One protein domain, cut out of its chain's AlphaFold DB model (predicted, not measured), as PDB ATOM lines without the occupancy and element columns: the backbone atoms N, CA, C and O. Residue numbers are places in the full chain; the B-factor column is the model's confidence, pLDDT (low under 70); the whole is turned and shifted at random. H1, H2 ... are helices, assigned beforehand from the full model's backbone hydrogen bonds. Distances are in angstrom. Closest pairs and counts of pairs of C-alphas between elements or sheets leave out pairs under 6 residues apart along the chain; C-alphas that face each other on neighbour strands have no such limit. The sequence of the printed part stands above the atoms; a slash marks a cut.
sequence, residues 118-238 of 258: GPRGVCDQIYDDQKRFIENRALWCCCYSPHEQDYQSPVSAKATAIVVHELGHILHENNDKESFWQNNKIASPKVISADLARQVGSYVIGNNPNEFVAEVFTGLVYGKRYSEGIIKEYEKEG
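AT A GLANCE: This is residues 118 to 238 of the 258 residues of an uncharacterized protein of Solemya velum gill symbiont (UniProt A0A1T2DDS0). Helix H5 makes the core: the long helix H2 crosses it on one side, and the short helices H4 and H6 lie on the other. H1 and H2 form a helical hairpin that reaches toward one end of the longest axis, while H3 turns a corner off H2 toward the other end. The printed part has 121 residues with six named helices, H1 to H6 in chain order, and no named strand; the class is all helix. It is compact, with a radius of gyration of the C-alphas of 15.0 A, yet elongated, spanning 51 by 26 by 20 A.

HOW THE PARTS SIT: Start at H1, residues 122 to 135, which touches H2, residues 154 to 175, at a shallow tilt of 28 degrees, opposite ways; their closest C-alphas, Tyr 127 and Pro 154, are 5.0 A apart. H2 and H3, residues 177 to 183, touch only at the corner, at Glu 173 and Phe 180, C-alphas 5.4 A apart. H4, residues 194 to 200, and H2 are apart. Now look at H5, residues 209 to 221, the hub, touching five helices. It touches H2 at a steep tilt of 57 degrees, closest at the C-alphas of Gly 168 and Ala 214, 4.6 A. H5 and H6, residues 228 to 236, only just touch, with 3 pairs of C-alphas within 8 A, closest at Val 213 and Tyr 234, 5.8 A. In these six helices every O i to N i+4 pair is within hydrogen-bond range.

IN THESE COORDINATES: Find C-alpha 122 at (10.122, -52.636, 46.550), where H1 begins its 19.8 A. H2 runs 30.9 A and H5 18.2 A. H6 ends at C-alpha 236, (0.728, -35.353, 50.142).

THE WHOLE: The C-alphas of Ala 138 and Ala 187, the two farthest apart, are 52.1 A apart. The printed part has no cut. The link from H1 to H2 is long, 18 residues. Look for pLDDT under 70 at residues 118 to 119, 138 to 150, 186 to 189 and 203 to 207.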
ATOM      1  N   GLY A 118      -0.076 -57.997  41.245       54.53
ATOM      2  CA  GLY A 118       0.693 -56.753  41.212       54.53
ATOM      3  C   GLY A 118       2.193 -57.016  41.449       54.53
ATOM      4  O   GLY A 118       2.565 -58.102  41.906       54.53
ATOM      5  N   PRO A 119       3.077 -56.052  41.137       62.69
ATOM      6  CA  PRO A 119       4.498 -56.183  41.434       62.69
ATOM      7  C   PRO A 119       4.703 -56.396  42.938       62.69
ATOM      8  O   PRO A 119       3.926 -55.907  43.755       62.69
ATOM      9  N   ARG A 120       5.749 -57.140  43.309       79.12
ATOM     10  CA  ARG A 120       6.117 -57.396  44.714       79.12
ATOM     11  C   ARG A 120       6.476 -56.102  45.454       79.12
ATOM     12  O   ARG A 120       6.582 -55.054  44.829       79.12
ATOM     13  N   GLY A 121       6.711 -56.169  46.764       84.75
ATOM     14  CA  GLY A 121       7.303 -55.055  47.519       84.75
ATOM     15  C   GLY A 121       8.590 -54.516  46.908       84.75
ATOM     16  O   GLY A 121       9.305 -55.261  46.228       84.75
ATOM     17  N   VAL A 122       8.935 -53.255  47.168       88.38
ATOM     18  CA  VAL A 122      10.122 -52.636  46.550       88.38
ATOM     19  C   VAL A 122      11.396 -53.358  46.986       88.38
ATOM     20  O   VAL A 122      12.260 -53.611  46.148       88.38
ATOM     21  N   CYS A 123      11.470 -53.806  48.242       89.62
ATOM     22  CA  CYS A 123      12.582 -54.618  48.752       89.62
ATOM     23  C   CYS A 123      12.779 -55.932  47.973       89.62
ATOM     24  O   CYS A 123      13.906 -56.347  47.700       89.62
ATOM     25  N   ASP A 124      11.684 -56.592  47.592       88.50
ATOM     26  CA  ASP A 124      11.722 -57.814  46.787       88.50
ATOM     27  C   ASP A 124      12.059 -57.512  45.323       88.50
ATOM     28  O   ASP A 124      12.743 -58.300  44.674       88.50
ATOM     29  N   GLN A 125      11.598 -56.387  44.778       88.38
ATOM     30  CA  GLN A 125      12.007 -55.956  43.440       88.38
ATOM     31  C   GLN A 125      13.524 -55.703  43.394       88.38
ATOM     32  O   GLN A 125      14.186 -56.198  42.493       88.38
ATOM     33  N   ILE A 126      14.091 -55.041  44.411       87.81
ATOM     34  CA  ILE A 126      15.543 -54.809  44.539       87.81
ATOM     35  C   ILE A 126      16.319 -56.133  44.605       87.81
ATOM     36  O   ILE A 126      17.365 -56.274  43.974       87.81
ATOM     37  N   TYR A 127      15.804 -57.129  45.336       88.94
ATOM     38  CA  TYR A 127      16.380 -58.477  45.337       88.94
ATOM     39  C   TYR A 127      16.449 -59.070  43.923       88.94
ATOM     40  O   TYR A 127      17.481 -59.613  43.524       88.94
ATOM     41  N   ASP A 128      15.342 -58.992  43.178       86.62
ATOM     42  CA  ASP A 128      15.260 -59.528  41.819       86.62
ATOM     43  C   ASP A 128      16.201 -58.793  40.865       86.62
ATOM     44  O   ASP A 128      16.871 -59.448  40.066       86.62
ATOM     45  N   ASP A 129      16.272 -57.467  40.965       84.88
ATOM     46  CA  ASP A 129      17.150 -56.629  40.147       84.88
ATOM     47  C   ASP A 129      18.619 -57.010  40.389       84.88
ATOM     48  O   ASP A 129      19.333 -57.349  39.441       84.88
ATOM     49  N   GLN A 130      19.043 -57.122  41.655       85.06
ATOM     50  CA  GLN A 130      20.404 -57.558  41.996       85.06
ATOM     51  C   GLN A 130      20.690 -58.990  41.530       85.06
ATOM     52  O   GLN A 130      21.788 -59.296  41.059       85.06
ATOM     53  N   LYS A 131      19.715 -59.899  41.657       85.62
ATOM     54  CA  LYS A 131      19.864 -61.280  41.186       85.62
ATOM     55  C   LYS A 131      20.071 -61.319  39.672       85.62
ATOM     56  O   LYS A 131      21.011 -61.963  39.209       85.62
ATOM     57  N   ARG A 132      19.243 -60.596  38.911       82.75
ATOM     58  CA  ARG A 132      19.357 -60.500  37.448       82.75
ATOM     59  C   ARG A 132      20.682 -59.881  37.024       82.75
ATOM     60  O   ARG A 132      21.271 -60.380  36.067       82.75
ATOM     61  N   PHE A 133      21.149 -58.852  37.731       80.81
ATOM     62  CA  PHE A 133      22.445 -58.216  37.487       80.81
ATOM     63  C   PHE A 133      23.601 -59.212  37.634       80.81
ATOM     64  O   PHE A 133      24.434 -59.330  36.739       80.81
ATOM     65  N   ILE A 134      23.627 -59.981  38.727       80.06
ATOM     66  CA  ILE A 134      24.674 -60.987  38.963       80.06
ATOM     67  C   ILE A 134      24.629 -62.091  37.899       80.06
ATOM     68  O   ILE A 134      25.674 -62.484  37.383       80.06
ATOM     69  N   GLU A 135      23.434 -62.569  37.544       83.56
ATOM     70  CA  GLU A 135      23.247 -63.623  36.536       83.56
ATOM     71  C   GLU A 135      23.582 -63.152  35.109       83.56
ATOM     72  O   GLU A 135      24.034 -63.951  34.293       83.56
ATOM     73  N   ASN A 136      23.396 -61.863  34.801       80.88
ATOM     74  CA  ASN A 136      23.503 -61.309  33.445       80.88
ATOM     75  C   ASN A 136      24.442 -60.098  33.365       80.88
ATOM     76  O   ASN A 136      24.177 -59.145  32.631       80.88
ATOM     77  N   ARG A 137      25.565 -60.137  34.093       71.06
ATOM     78  CA  ARG A 137      26.497 -59.003  34.242       71.06
ATOM     79  C   ARG A 137      27.001 -58.413  32.914       71.06
ATOM     80  O   ARG A 137      27.349 -57.242  32.861       71.06
ATOM     81  N   ALA A 138      27.012 -59.205  31.839       63.53
ATOM     82  CA  ALA A 138      27.416 -58.780  30.494       63.53
ATOM     83  C   ALA A 138      26.334 -58.006  29.707       63.53
ATOM     84  O   ALA A 138      26.653 -57.387  28.696       63.53
ATOM     85  N   LEU A 139      25.066 -58.052  30.130       58.94
ATOM     86  CA  LEU A 139      23.925 -57.454  29.416       58.94
ATOM     87  C   LEU A 139      23.393 -56.176  30.081       58.94
ATOM     88  O   LEU A 139      22.607 -55.449  29.478       58.94
ATOM     89  N   TRP A 140      23.806 -55.894  31.317       56.72
ATOM     90  CA  TRP A 140      23.300 -54.784  32.124       56.72
ATOM     91  C   TRP A 140      24.304 -53.628  32.172       56.72
ATOM     92  O   TRP A 140      24.995 -53.409  33.159       56.72
ATOM     93  N   CYS A 141      24.396 -52.881  31.069       50.44
ATOM     94  CA  CYS A 141      25.171 -51.635  31.010       50.44
ATOM     95  C   CYS A 141      24.301 -50.365  31.111       50.44
ATOM     96  O   CYS A 141      24.852 -49.269  31.098       50.44
ATOM     97  N   CYS A 142      22.966 -50.478  31.194       42.06
ATOM     98  CA  CYS A 142      22.067 -49.345  30.903       42.06
ATOM     99  C   CYS A 142      21.020 -49.007  31.984       42.06
ATOM    100  O   CYS A 142      20.279 -48.042  31.811       42.06
ATOM    101  N   CYS A 143      20.945 -49.756  33.084       46.69
ATOM    102  CA  CYS A 143      19.976 -49.527  34.159       46.69
ATOM    103  C   CYS A 143      20.757 -49.379  35.466       46.69
ATOM    104  O   CYS A 143      21.001 -50.355  36.151       46.69
ATOM    105  N   TYR A 144      21.261 -48.181  35.743       52.22
ATOM    106  CA  TYR A 144      22.231 -47.954  36.814       52.22
ATOM    107  C   TYR A 144      21.502 -47.693  38.140       52.22
ATOM    108  O   TYR A 144      20.966 -46.598  38.324       52.22
ATOM    109  N   SER A 145      21.470 -48.654  39.070       59.91
ATOM    110  CA  SER A 145      21.312 -48.297  40.486       59.91
ATOM    111  C   SER A 145      22.675 -47.848  41.025       59.91
ATOM    112  O   SER A 145      23.662 -48.568  40.848       59.91
ATOM    113  N   PRO A 146      22.773 -46.688  41.703       58.12
ATOM    114  CA  PRO A 146      24.048 -46.168  42.208       58.12
ATOM    115  C   PRO A 146      24.727 -47.095  43.232       58.12
ATOM    116  O   PRO A 146      25.893 -46.889  43.554       58.12
ATOM    117  N   HIS A 147      24.020 -48.125  43.707       62.19
ATOM    118  CA  HIS A 147      24.424 -49.005  44.802       62.19
ATOM    119  C   HIS A 147      24.687 -50.462  44.382       62.19
ATOM    120  O   HIS A 147      24.998 -51.304  45.220       62.19
ATOM    121  N   GLU A 148      24.582 -50.801  43.093       59.38
ATOM    122  CA  GLU A 148      24.685 -52.190  42.596       59.38
ATOM    123  C   GLU A 148      26.021 -52.888  42.906       59.38
ATOM    124  O   GLU A 148      26.074 -54.119  43.003       59.38
ATOM    125  N   GLN A 149      27.097 -52.116  43.080       60.62
ATOM    126  CA  GLN A 149      28.443 -52.630  43.365       60.62
ATOM    127  C   GLN A 149      28.676 -52.934  44.850       60.62
ATOM    128  O   GLN A 149      29.607 -53.665  45.187       60.62
ATOM    129  N   ASP A 150      27.811 -52.430  45.730       65.75
ATOM    130  CA  ASP A 150      28.010 -52.488  47.179       65.75
ATOM    131  C   ASP A 150      27.539 -53.820  47.785       65.75
ATOM    132  O   ASP A 150      27.772 -54.110  48.965       65.75
ATOM    133  N   TYR A 151      26.873 -54.665  46.989       70.12
ATOM    134  CA  TYR A 151      26.293 -55.915  47.465       70.12
ATOM    135  C   TYR A 151      27.114 -57.139  47.089       70.12
ATOM    136  O   TYR A 151      27.325 -57.464  45.923       70.12
ATOM    137  N   GLN A 152      27.438 -57.925  48.113       73.94
ATOM    138  CA  GLN A 152      28.038 -59.248  47.947       73.94
ATOM    139  C   GLN A 152      27.021 -60.299  47.462       73.94
ATOM    140  O   GLN A 152      27.411 -61.347  46.953       73.94
ATOM    141  N   SER A 153      25.713 -60.058  47.640       82.62
ATOM    142  CA  SER A 153      24.646 -60.975  47.217       82.62
ATOM    143  C   SER A 153      23.276 -60.285  47.102       82.62
ATOM    144  O   SER A 153      23.059 -59.250  47.739       82.62
ATOM    145  N   PRO A 154      22.297 -60.882  46.389       82.94
ATOM    146  CA  PRO A 154      20.919 -60.382  46.351       82.94
ATOM    147  C   PRO A 154      20.259 -60.319  47.735       82.94
ATOM    148  O   PRO A 154      19.508 -59.394  48.032       82.94
ATOM    149  N   VAL A 155      20.580 -61.271  48.620       85.88
ATOM    150  CA  VAL A 155      20.094 -61.280  50.011       85.88
ATOM    151  C   VAL A 155      20.581 -60.043  50.760       85.88
ATOM    152  O   VAL A 155      19.801 -59.405  51.457       85.88
ATOM    153  N   SER A 156      21.848 -59.668  50.576       88.56
ATOM    154  CA  SER A 156      22.404 -58.451  51.168       88.56
ATOM    155  C   SER A 156      21.696 -57.191  50.661       88.56
ATOM    156  O   SER A 156      21.462 -56.272  51.448       88.56
ATOM    157  N   ALA A 157      21.335 -57.142  49.374       88.75
ATOM    158  CA  ALA A 157      20.583 -56.026  48.798       88.75
ATOM    159  C   ALA A 157      19.186 -55.913  49.415       88.75
ATOM    160  O   ALA A 157      18.822 -54.854  49.923       88.75
ATOM    161  N   LYS A 158      18.451 -57.028  49.490       91.81
ATOM    162  CA  LYS A 158      17.139 -57.086  50.148       91.81
ATOM    163  C   LYS A 158      17.198 -56.669  51.613       91.81
ATOM    164  O   LYS A 158      16.393 -55.853  52.044       91.81
ATOM    165  N   ALA A 159      18.145 -57.219  52.368       93.38
ATOM    166  CA  ALA A 159      18.326 -56.899  53.777       93.38
ATOM    167  C   ALA A 159      18.575 -55.397  53.976       93.38
ATOM    168  O   ALA A 159      17.971 -54.778  54.844       93.38
ATOM    169  N   THR A 160      19.411 -54.800  53.121       94.44
ATOM    170  CA  THR A 160      19.683 -53.357  53.135       94.44
ATOM    171  C   THR A 160      18.424 -52.556  52.777       94.44
ATOM    172  O   THR A 160      18.112 -51.582  53.451       94.44
ATOM    173  N   ALA A 161      17.666 -52.973  51.759       93.94
ATOM    174  CA  ALA A 161      16.420 -52.320  51.353       93.94
ATOM    175  C   ALA A 161      15.348 -52.350  52.451       93.94
ATOM    176  O   ALA A 161      14.691 -51.341  52.675       93.94
ATOM    177  N   ILE A 162      15.230 -53.461  53.188       95.38
ATOM    178  CA  ILE A 162      14.328 -53.566  54.343       95.38
ATOM    179  C   ILE A 162      14.704 -52.536  55.407       95.38
ATOM    180  O   ILE A 162      13.835 -51.846  55.922       95.38
ATOM    181  N   VAL A 163      15.994 -52.371  55.711       96.19
ATOM    182  CA  VAL A 163      16.409 -51.340  56.674       96.19
ATOM    183  C   VAL A 163      16.070 -49.937  56.160       96.19
ATOM    184  O   VAL A 163      15.571 -49.124  56.930       96.19
ATOM    185  N   VAL A 164      16.288 -49.651  54.871       95.44
ATOM    186  CA  VAL A 164      15.896 -48.362  54.266       95.44
ATOM    187  C   VAL A 164      14.386 -48.126  54.377       95.44
ATOM    188  O   VAL A 164      13.978 -47.013  54.700       95.44
ATOM    189  N   HIS A 165      13.568 -49.157  54.173       95.69
ATOM    190  CA  HIS A 165      12.117 -49.089  54.337       95.69
ATOM    191  C   HIS A 165      11.730 -48.693  55.768       95.69
ATOM    192  O   HIS A 165      10.992 -47.727  55.964       95.69
ATOM    193  N   GLU A 166      12.296 -49.357  56.777       95.69
ATOM    194  CA  GLU A 166      12.024 -49.021  58.181       95.69
ATOM    195  C   GLU A 166      12.521 -47.617  58.559       95.69
ATOM    196  O   GLU A 166      11.850 -46.888  59.292       95.69
ATOM    197  N   LEU A 167      13.672 -47.193  58.024       94.25
ATOM    198  CA  LEU A 167      14.144 -45.812  58.158       94.25
ATOM    199  C   LEU A 167      13.165 -44.825  57.503       94.25
ATOM    200  O   LEU A 167      12.935 -43.749  58.050       94.25
ATOM    201  N   GLY A 168      12.537 -45.205  56.388       94.50
ATOM    202  CA  GLY A 168      11.478 -44.445  55.721       94.50
ATOM    203  C   GLY A 168      10.274 -44.176  56.623       94.50
ATOM    204  O   GLY A 168       9.758 -43.059  56.637       94.50
ATOM    205  N   HIS A 169       9.863 -45.144  57.444       94.75
ATOM    206  CA  HIS A 169       8.821 -44.917  58.449       94.75
ATOM    207  C   HIS A 169       9.241 -43.913  59.530       94.75
ATOM    208  O   HIS A 169       8.430 -43.083  59.941       94.75
ATOM    209  N   ILE A 170      10.495 -43.968  59.987       92.81
ATOM    210  CA  ILE A 170      11.028 -43.016  60.975       92.81
ATOM    211  C   ILE A 170      11.046 -41.600  60.396       92.81
ATOM    212  O   ILE A 170      10.569 -40.662  61.032       92.81
ATOM    213  N   LEU A 171      11.565 -41.462  59.176       92.06
ATOM    214  CA  LEU A 171      11.609 -40.215  58.416       92.06
ATOM    215  C   LEU A 171      10.220 -39.606  58.238       92.06
ATOM    216  O   LEU A 171      10.024 -38.425  58.511       92.06
ATOM    217  N   HIS A 172       9.257 -40.426  57.819       92.56
ATOM    218  CA  HIS A 172       7.876 -40.011  57.624       92.56
ATOM    219  C   HIS A 172       7.257 -39.493  58.929       92.56
ATOM    220  O   HIS A 172       6.715 -38.391  58.947       92.56
ATOM    221  N   GLU A 173       7.381 -40.225  60.040       92.44
ATOM    222  CA  GLU A 173       6.796 -39.775  61.308       92.44
ATOM    223  C   GLU A 173       7.416 -38.472  61.824       92.44
ATOM    224  O   GLU A 173       6.706 -37.647  62.398       92.44
ATOM    225  N   ASN A 174       8.713 -38.271  61.603       89.06
ATOM    226  CA  ASN A 174       9.389 -37.040  61.996       89.06
ATOM    227  C   ASN A 174       8.999 -35.847  61.112       89.06
ATOM    228  O   ASN A 174       8.910 -34.728  61.615       89.06
ATOM    229  N   ASN A 175       8.781 -36.079  59.815       90.56
ATOM    230  CA  ASN A 175       8.412 -35.039  58.856       90.56
ATOM    231  C   ASN A 175       6.945 -34.612  59.002       90.56
ATOM    232  O   ASN A 175       6.656 -33.421  59.087       90.56
ATOM    233  N   ASP A 176       6.027 -35.576  59.089       91.38
ATOM    234  CA  ASP A 176       4.598 -35.326  59.275       91.38
ATOM    235  C   ASP A 176       3.989 -36.318  60.270       91.38
ATOM    236  O   ASP A 176       3.321 -37.305  59.942       91.38
ATOM    237  N   LYS A 177       4.214 -36.012  61.547       90.44
ATOM    238  CA  LYS A 177       3.689 -36.782  62.672       90.44
ATOM    239  C   LYS A 177       2.169 -36.913  62.626       90.44
ATOM    240  O   LYS A 177       1.626 -37.954  62.997       90.44
ATOM    241  N   GLU A 178       1.470 -35.852  62.235       89.00
ATOM    242  CA  GLU A 178       0.013 -35.850  62.233       89.00
ATOM    243  C   GLU A 178      -0.523 -36.818  61.179       89.00
ATOM    244  O   GLU A 178      -1.291 -37.716  61.540       89.00
ATOM    245  N   SER A 179      -0.064 -36.705  59.929       87.62
ATOM    246  CA  SER A 179      -0.428 -37.635  58.854       87.62
ATOM    247  C   SER A 179      -0.082 -39.076  59.235       87.62
ATOM    248  O   SER A 179      -0.956 -39.950  59.220       87.62
ATOM    249  N   PHE A 180       1.144 -39.318  59.715       89.81
ATOM    250  CA  PHE A 180       1.620 -40.651  60.092       89.81
ATOM    251  C   PHE A 180       0.709 -41.348  61.117       89.81
ATOM    252  O   PHE A 180       0.310 -42.509  60.945       89.81
ATOM    253  N   TRP A 181       0.349 -40.659  62.207       88.00
ATOM    254  CA  TRP A 181      -0.489 -41.245  63.262       88.00
ATOM    255  C   TRP A 181      -1.979 -41.239  62.922       88.00
ATOM    256  O   TRP A 181      -2.698 -42.103  63.428       88.00
ATOM    257  N   GLN A 182      -2.461 -40.320  62.082       84.50
ATOM    258  CA  GLN A 182      -3.829 -40.374  61.556       84.50
ATOM    259  C   GLN A 182      -4.025 -41.602  60.664       84.50
ATOM    260  O   GLN A 182      -5.012 -42.314  60.837       84.50
ATOM    261  N   ASN A 183      -3.051 -41.913  59.809       79.69
ATOM    262  CA  ASN A 183      -3.078 -43.077  58.922       79.69
ATOM    263  C   ASN A 183      -3.088 -44.415  59.687       79.69
ATOM    264  O   ASN A 183      -3.619 -45.408  59.198       79.69
ATOM    265  N   ASN A 184      -2.584 -44.434  60.927       74.12
ATOM    266  CA  ASN A 184      -2.643 -45.598  61.819       74.12
ATOM    267  C   ASN A 184      -3.990 -45.754  62.559       74.12
ATOM    268  O   ASN A 184      -4.204 -46.761  63.245       74.12
ATOM    269  N   LYS A 185      -4.908 -44.779  62.481       73.75
ATOM    270  CA  LYS A 185      -6.224 -44.872  63.134       73.75
ATOM    271  C   LYS A 185      -7.198 -45.657  62.257       73.75
ATOM    272  O   LYS A 185      -7.578 -45.228  61.175       73.75
ATOM    273  N   ILE A 186      -7.714 -46.757  62.806       62.91
ATOM    274  CA  ILE A 186      -8.695 -47.651  62.158       62.91
ATOM    275  C   ILE A 186      -9.982 -46.914  61.725       62.91
ATOM    276  O   ILE A 186     -10.665 -47.344  60.804       62.91
ATOM    277  N   ALA A 187     -10.325 -45.798  62.377       57.66
ATOM    278  CA  ALA A 187     -11.612 -45.127  62.205       57.66
ATOM    279  C   ALA A 187     -11.775 -44.349  60.882       57.66
ATOM    280  O   ALA A 187     -12.896 -43.972  60.551       57.66
ATOM    281  N   SER A 188     -10.704 -44.078  60.128       56.72
ATOM    282  CA  SER A 188     -10.781 -43.374  58.834       56.72
ATOM    283  C   SER A 188      -9.545 -43.678  57.981       56.72
ATOM    284  O   SER A 188      -8.670 -42.821  57.854       56.72
ATOM    285  N   PRO A 189      -9.424 -44.899  57.427       61.50
ATOM    286  CA  PRO A 189      -8.262 -45.251  56.630       61.50
ATOM    287  C   PRO A 189      -8.246 -44.389  55.367       61.50
ATOM    288  O   PRO A 189      -9.154 -44.473  54.536       61.50
ATOM    289  N   LYS A 190      -7.217 -43.548  55.216       70.50
ATOM    290  CA  LYS A 190      -6.944 -42.925  53.924       70.50
ATOM    291  C   LYS A 190      -6.611 -44.029  52.924       70.50
ATOM    292  O   LYS A 190      -5.840 -44.947  53.209       70.50
ATOM    293  N   VAL A 191      -7.221 -43.940  51.750       77.06
ATOM    294  CA  VAL A 191      -7.090 -44.942  50.696       77.06
ATOM    295  C   VAL A 191      -6.134 -44.409  49.643       77.06
ATOM    296  O   VAL A 191      -6.452 -43.449  48.944       77.06
ATOM    297  N   ILE A 192      -4.980 -45.059  49.506       82.56
ATOM    298  CA  ILE A 192      -4.141 -44.894  48.320       82.56
ATOM    299  C   ILE A 192      -4.864 -45.570  47.156       82.56
ATOM    300  O   ILE A 192      -5.328 -46.705  47.286       82.56
ATOM    301  N   SER A 193      -4.970 -44.879  46.019       82.69
ATOM    302  CA  SER A 193      -5.581 -45.455  44.818       82.69
ATOM    303  C   SER A 193      -4.931 -46.800  44.475       82.69
ATOM    304  O   SER A 193      -3.703 -46.901  44.422       82.69
ATOM    305  N   ALA A 194      -5.749 -47.819  44.198       78.50
ATOM    306  CA  ALA A 194      -5.274 -49.158  43.851       78.50
ATOM    307  C   ALA A 194      -4.316 -49.146  42.645       78.50
ATOM    308  O   ALA A 194      -3.361 -49.919  42.609       78.50
ATOM    309  N   ASP A 195      -4.518 -48.226  41.696       82.75
ATOM    310  CA  ASP A 195      -3.639 -48.065  40.536       82.75
ATOM    311  C   ASP A 195      -2.256 -47.520  40.899       82.75
ATOM    312  O   ASP A 195      -1.262 -47.919  40.289       82.75
ATOM    313  N   LEU A 196      -2.174 -46.627  41.890       83.81
ATOM    314  CA  LEU A 196      -0.900 -46.113  42.398       83.81
ATOM    315  C   LEU A 196      -0.204 -47.171  43.257       83.81
ATOM    316  O   LEU A 196       0.976 -47.447  43.053       83.81
ATOM    317  N   ALA A 197      -0.951 -47.828  44.149       80.56
ATOM    318  CA  ALA A 197      -0.443 -48.916  44.982       80.56
ATOM    319  C   ALA A 197       0.161 -50.043  44.128       80.56
ATOM    320  O   ALA A 197       1.282 -50.485  44.376       80.56
ATOM    321  N   ARG A 198      -0.532 -50.440  43.051       80.94
ATOM    322  CA  ARG A 198      -0.067 -51.463  42.107       80.94
ATOM    323  C   ARG A 198       1.195 -51.057  41.348       80.94
ATOM    324  O   ARG A 198       1.898 -51.935  40.880       80.94
ATOM    325  N   GLN A 199       1.508 -49.774  41.199       81.81
ATOM    326  CA  GLN A 199       2.764 -49.355  40.566       81.81
ATOM    327  C   GLN A 199       3.959 -49.415  41.525       81.81
ATOM    328  O   GLN A 199       5.091 -49.565  41.072       81.81
ATOM    329  N   VAL A 200       3.718 -49.308  42.833       84.94
ATOM    330  CA  VAL A 200       4.775 -49.324  43.850       84.94
ATOM    331  C   VAL A 200       5.074 -50.748  44.305       84.94
ATOM    332  O   VAL A 200       6.221 -51.186  44.220       84.94
ATOM    333  N   GLY A 201       4.053 -51.493  44.736       79.75
ATOM    334  CA  GLY A 201       4.224 -52.858  45.213       79.75
ATOM    335  C   GLY A 201       3.013 -53.407  45.961       79.75
ATOM    336  O   GLY A 201       2.173 -52.673  46.480       79.75
ATOM    337  N   SER A 202       2.937 -54.731  46.044       71.69
ATOM    338  CA  SER A 202       1.813 -55.466  46.628       71.69
ATOM    339  C   SER A 202       1.593 -55.191  48.115       71.69
ATOM    340  O   SER A 202       0.468 -55.334  48.580       71.69
ATOM    341  N   TYR A 203       2.625 -54.785  48.863       66.00
ATOM    342  CA  TYR A 203       2.489 -54.450  50.288       66.00
ATOM    343  C   TYR A 203       1.713 -53.149  50.536       66.00
ATOM    344  O   TYR A 203       1.190 -52.949  51.626       66.00
ATOM    345  N   VAL A 204       1.554 -52.310  49.509       67.00
ATOM    346  CA  VAL A 204       0.738 -51.090  49.573       67.00
ATOM    347  C   VAL A 204      -0.759 -51.387  49.378       67.00
ATOM    348  O   VAL A 204      -1.626 -50.563  49.685       67.00
ATOM    349  N   ILE A 205      -1.100 -52.577  48.874       61.97
ATOM    350  CA  ILE A 205      -2.486 -52.982  48.638       61.97
ATOM    351  C   ILE A 205      -3.153 -53.242  49.996       61.97
ATOM    352  O   ILE A 205      -2.902 -54.261  50.632       61.97
ATOM    353  N   GLY A 206      -4.014 -52.321  50.444       60.47
ATOM    354  CA  GLY A 206      -4.757 -52.482  51.703       60.47
ATOM    355  C   GLY A 206      -4.966 -51.224  52.548       60.47
ATOM    356  O   GLY A 206      -5.203 -51.357  53.744       60.47
ATOM    357  N   ASN A 207      -4.909 -50.023  51.961       68.62
ATOM    358  CA  ASN A 207      -5.134 -48.748  52.664       68.62
ATOM    359  C   ASN A 207      -4.109 -48.465  53.769       68.62
ATOM    360  O   ASN A 207      -4.477 -48.038  54.863       68.62
ATOM    361  N   ASN A 208      -2.826 -48.696  53.488       84.19
ATOM    362  CA  ASN A 208      -1.755 -48.323  54.404       84.19
ATOM    363  C   ASN A 208      -0.852 -47.246  53.776       84.19
ATOM    364  O   ASN A 208       0.160 -47.574  53.152       84.19
ATOM    365  N   PRO A 209      -1.207 -45.954  53.914       89.81
ATOM    366  CA  PRO A 209      -0.381 -44.855  53.418       89.81
ATOM    367  C   PRO A 209       1.031 -44.844  54.010       89.81
ATOM    368  O   PRO A 209       1.967 -44.409  53.349       89.81
ATOM    369  N   ASN A 210       1.218 -45.356  55.231       91.75
ATOM    370  CA  ASN A 210       2.538 -45.392  55.856       91.75
ATOM    371  C   ASN A 210       3.476 -46.358  55.116       91.75
ATOM    372  O   ASN A 210       4.635 -46.017  54.895       91.75
ATOM    373  N   GLU A 211       2.964 -47.514  54.685       91.56
ATOM    374  CA  GLU A 211       3.691 -48.478  53.841       91.56
ATOM    375  C   GLU A 211       3.939 -47.917  52.445       91.56
ATOM    376  O   GLU A 211       5.029 -48.071  51.906       91.56
ATOM    377  N   PHE A 212       2.960 -47.209  51.867       93.12
ATOM    378  CA  PHE A 212       3.156 -46.513  50.593       93.12
ATOM    379  C   PHE A 212       4.337 -45.545  50.663       93.12
ATOM    380  O   PHE A 212       5.223 -45.598  49.811       93.12
ATOM    381  N   VAL A 213       4.378 -44.695  51.694       94.31
ATOM    382  CA  VAL A 213       5.467 -43.735  51.891       94.31
ATOM    383  C   VAL A 213       6.801 -44.461  52.087       94.31
ATOM    384  O   VAL A 213       7.778 -44.113  51.427       94.31
ATOM    385  N   ALA A 214       6.864 -45.506  52.914       94.69
ATOM    386  CA  ALA A 214       8.105 -46.255  53.127       94.69
ATOM    387  C   ALA A 214       8.600 -46.989  51.864       94.69
ATOM    388  O   ALA A 214       9.795 -46.957  51.555       94.69
ATOM    389  N   GLU A 215       7.705 -47.596  51.085       94.44
ATOM    390  CA  GLU A 215       8.041 -48.276  49.827       94.44
ATOM    391  C   GLU A 215       8.513 -47.284  48.752       94.44
ATOM    392  O   GLU A 215       9.551 -47.506  48.126       94.44
ATOM    393  N   VAL A 216       7.805 -46.162  48.561       94.44
ATOM    394  CA  VAL A 216       8.223 -45.115  47.610       94.44
ATOM    395  C   VAL A 216       9.567 -44.525  48.023       94.44
ATOM    396  O   VAL A 216      10.461 -44.416  47.185       94.44
ATOM    397  N   PHE A 217       9.751 -44.214  49.310       95.00
ATOM    398  CA  PHE A 217      11.030 -43.735  49.831       95.00
ATOM    399  C   PHE A 217      12.166 -44.723  49.536       95.00
ATOM    400  O   PHE A 217      13.205 -44.336  49.005       95.00
ATOM    401  N   THR A 218      11.939 -46.013  49.795       94.62
ATOM    402  CA  THR A 218      12.911 -47.075  49.494       94.62
ATOM    403  C   THR A 218      13.262 -47.096  48.014       94.62
ATOM    404  O   THR A 218      14.437 -47.154  47.659       94.62
ATOM    405  N   GLY A 219      12.268 -47.001  47.129       92.50
ATOM    406  CA  GLY A 219      12.514 -46.933  45.694       92.50
ATOM    407  C   GLY A 219      13.359 -45.724  45.303       92.50
ATOM    408  O   GLY A 219      14.319 -45.885  44.553       92.50
ATOM    409  N   LEU A 220      13.045 -44.542  45.838       91.81
ATOM    410  CA  LEU A 220      13.773 -43.302  45.554       91.81
ATOM    411  C   LEU A 220      15.236 -43.365  46.013       91.81
ATOM    412  O   LEU A 220      16.120 -42.969  45.259       91.81
ATOM    413  N   VAL A 221      15.507 -43.914  47.203       90.44
ATOM    414  CA  VAL A 221      16.881 -44.146  47.698       90.44
ATOM    415  C   VAL A 221      17.665 -45.063  46.756       90.44
ATOM    416  O   VAL A 221      18.854 -44.863  46.538       90.44
ATOM    417  N   TYR A 222      16.989 -46.030  46.138       88.50
ATOM    418  CA  TYR A 222      17.571 -46.946  45.153       88.50
ATOM    419  C   TYR A 222      17.529 -46.412  43.710       88.50
ATOM    420  O   TYR A 222      17.746 -47.167  42.762       88.50
ATOM    421  N   GLY A 223      17.232 -45.125  43.516       86.38
ATOM    422  CA  GLY A 223      17.221 -44.483  42.200       86.38
ATOM    423  C   GLY A 223      16.025 -44.844  41.312       86.38
ATOM    424  O   GLY A 223      16.020 -44.504  40.125       86.38
ATOM    425  N   LYS A 224      14.989 -45.513  41.842       87.62
ATOM    426  CA  LYS A 224      13.751 -45.752  41.088       87.62
ATOM    427  C   LYS A 224      13.068 -44.432  40.778       87.62
ATOM    428  O   LYS A 224      12.930 -43.556  41.628       87.62
ATOM    429  N   ARG A 225      12.578 -44.324  39.545       87.38
ATOM    430  CA  ARG A 225      11.748 -43.204  39.109       87.38
ATOM    431  C   ARG A 225      10.286 -43.586  39.220       87.38
ATOM    432  O   ARG A 225       9.878 -44.624  38.705       87.38
ATOM    433  N   TYR A 226       9.509 -42.709  39.830       88.12
ATOM    434  CA  TYR A 226       8.066 -42.845  39.917       88.12
ATOM    435  C   TYR A 226       7.372 -41.803  39.039       88.12
ATOM    436  O   TYR A 226       7.947 -40.770  38.697       88.12
ATOM    437  N   SER A 227       6.133 -42.095  38.642       89.38
ATOM    438  CA  SER A 227       5.308 -41.146  37.898       89.38
ATOM    439  C   SER A 227       4.974 -39.924  38.757       89.38
ATOM    440  O   SER A 227       4.954 -39.998  39.986       89.38
ATOM    441  N   GLU A 228       4.652 -38.800  38.113       89.06
ATOM    442  CA  GLU A 228       4.269 -37.567  38.814       89.06
ATOM    443  C   GLU A 228       3.091 -37.793  39.781       89.06
ATOM    444  O   GLU A 228       3.061 -37.215  40.861       89.06
ATOM    445  N   GLY A 229       2.149 -38.678  39.431       90.62
ATOM    446  CA  GLY A 229       1.029 -39.036  40.304       90.62
ATOM    447  C   GLY A 229       1.459 -39.728  41.601       90.62
ATOM    448  O   GLY A 229       0.916 -39.416  42.657       90.62
ATOM    449  N   ILE A 230       2.452 -40.622  41.545       91.00
ATOM    450  CA  ILE A 230       2.992 -41.291  42.740       91.00
ATOM    451  C   ILE A 230       3.754 -40.294  43.609       91.00
ATOM    452  O   ILE A 230       3.567 -40.304  44.819       91.00
ATOM    453  N   ILE A 231       4.572 -39.422  43.008       93.56
ATOM    454  CA  ILE A 231       5.328 -38.410  43.759       93.56
ATOM    455  C   ILE A 231       4.385 -37.420  44.451       93.56
ATOM    456  O   ILE A 231       4.540 -37.178  45.642       93.56
ATOM    457  N   LYS A 232       3.347 -36.936  43.757       91.81
ATOM    458  CA  LYS A 232       2.335 -36.057  44.364       91.81
ATOM    459  C   LYS A 232       1.623 -36.715  45.541       91.81
ATOM    460  O   LYS A 232       1.410 -36.065  46.560       91.81
ATOM    461  N   GLU A 233       1.241 -37.985  45.408       92.75
ATOM    462  CA  GLU A 233       0.601 -38.713  46.509       92.75
ATOM    463  C   GLU A 233       1.589 -38.966  47.659       92.75
ATOM    464  O   GLU A 233       1.221 -38.839  48.821       92.75
ATOM    465  N   TYR A 234       2.852 -39.264  47.351       93.69
ATOM    466  CA  TYR A 234       3.920 -39.457  48.333       93.69
ATOM    467  C   TYR A 234       4.159 -38.203  49.179       93.69
ATOM    468  O   TYR A 234       4.171 -38.282  50.406       93.69
ATOM    469  N   GLU A 235       4.293 -37.043  48.535       93.12
ATOM    470  CA  GLU A 235       4.450 -35.753  49.212       93.12
ATOM    471  C   GLU A 235       3.207 -35.400  50.032       93.12
ATOM    472  O   GLU A 235       3.322 -35.004  51.190       93.12
ATOM    473  N   LYS A 236       2.009 -35.594  49.460       92.38
ATOM    474  CA  LYS A 236       0.728 -35.353  50.142       92.38
ATOM    475  C   LYS A 236       0.586 -36.168  51.424       92.38
ATOM    476  O   LYS A 236      -0.029 -35.690  52.375       92.38
ATOM    477  N   GLU A 237       1.103 -37.391  51.443       91.69
ATOM    478  CA  GLU A 237       1.037 -38.245  52.626       91.69
ATOM    479  C   GLU A 237       2.148 -37.975  53.646       91.69
ATOM    480  O   GLU A 237       2.087 -38.564  54.719       91.69
ATOM    481  N   GLY A 238       3.085 -37.056  53.380       92.06
ATOM    482  CA  GLY A 238       4.142 -36.658  54.320       92.06
ATOM    483  C   GLY A 238       5.520 -37.249  54.015       92.06
ATOM    484  O   GLY A 238       6.399 -37.252  54.880       92.06
TER     485      GLY A 238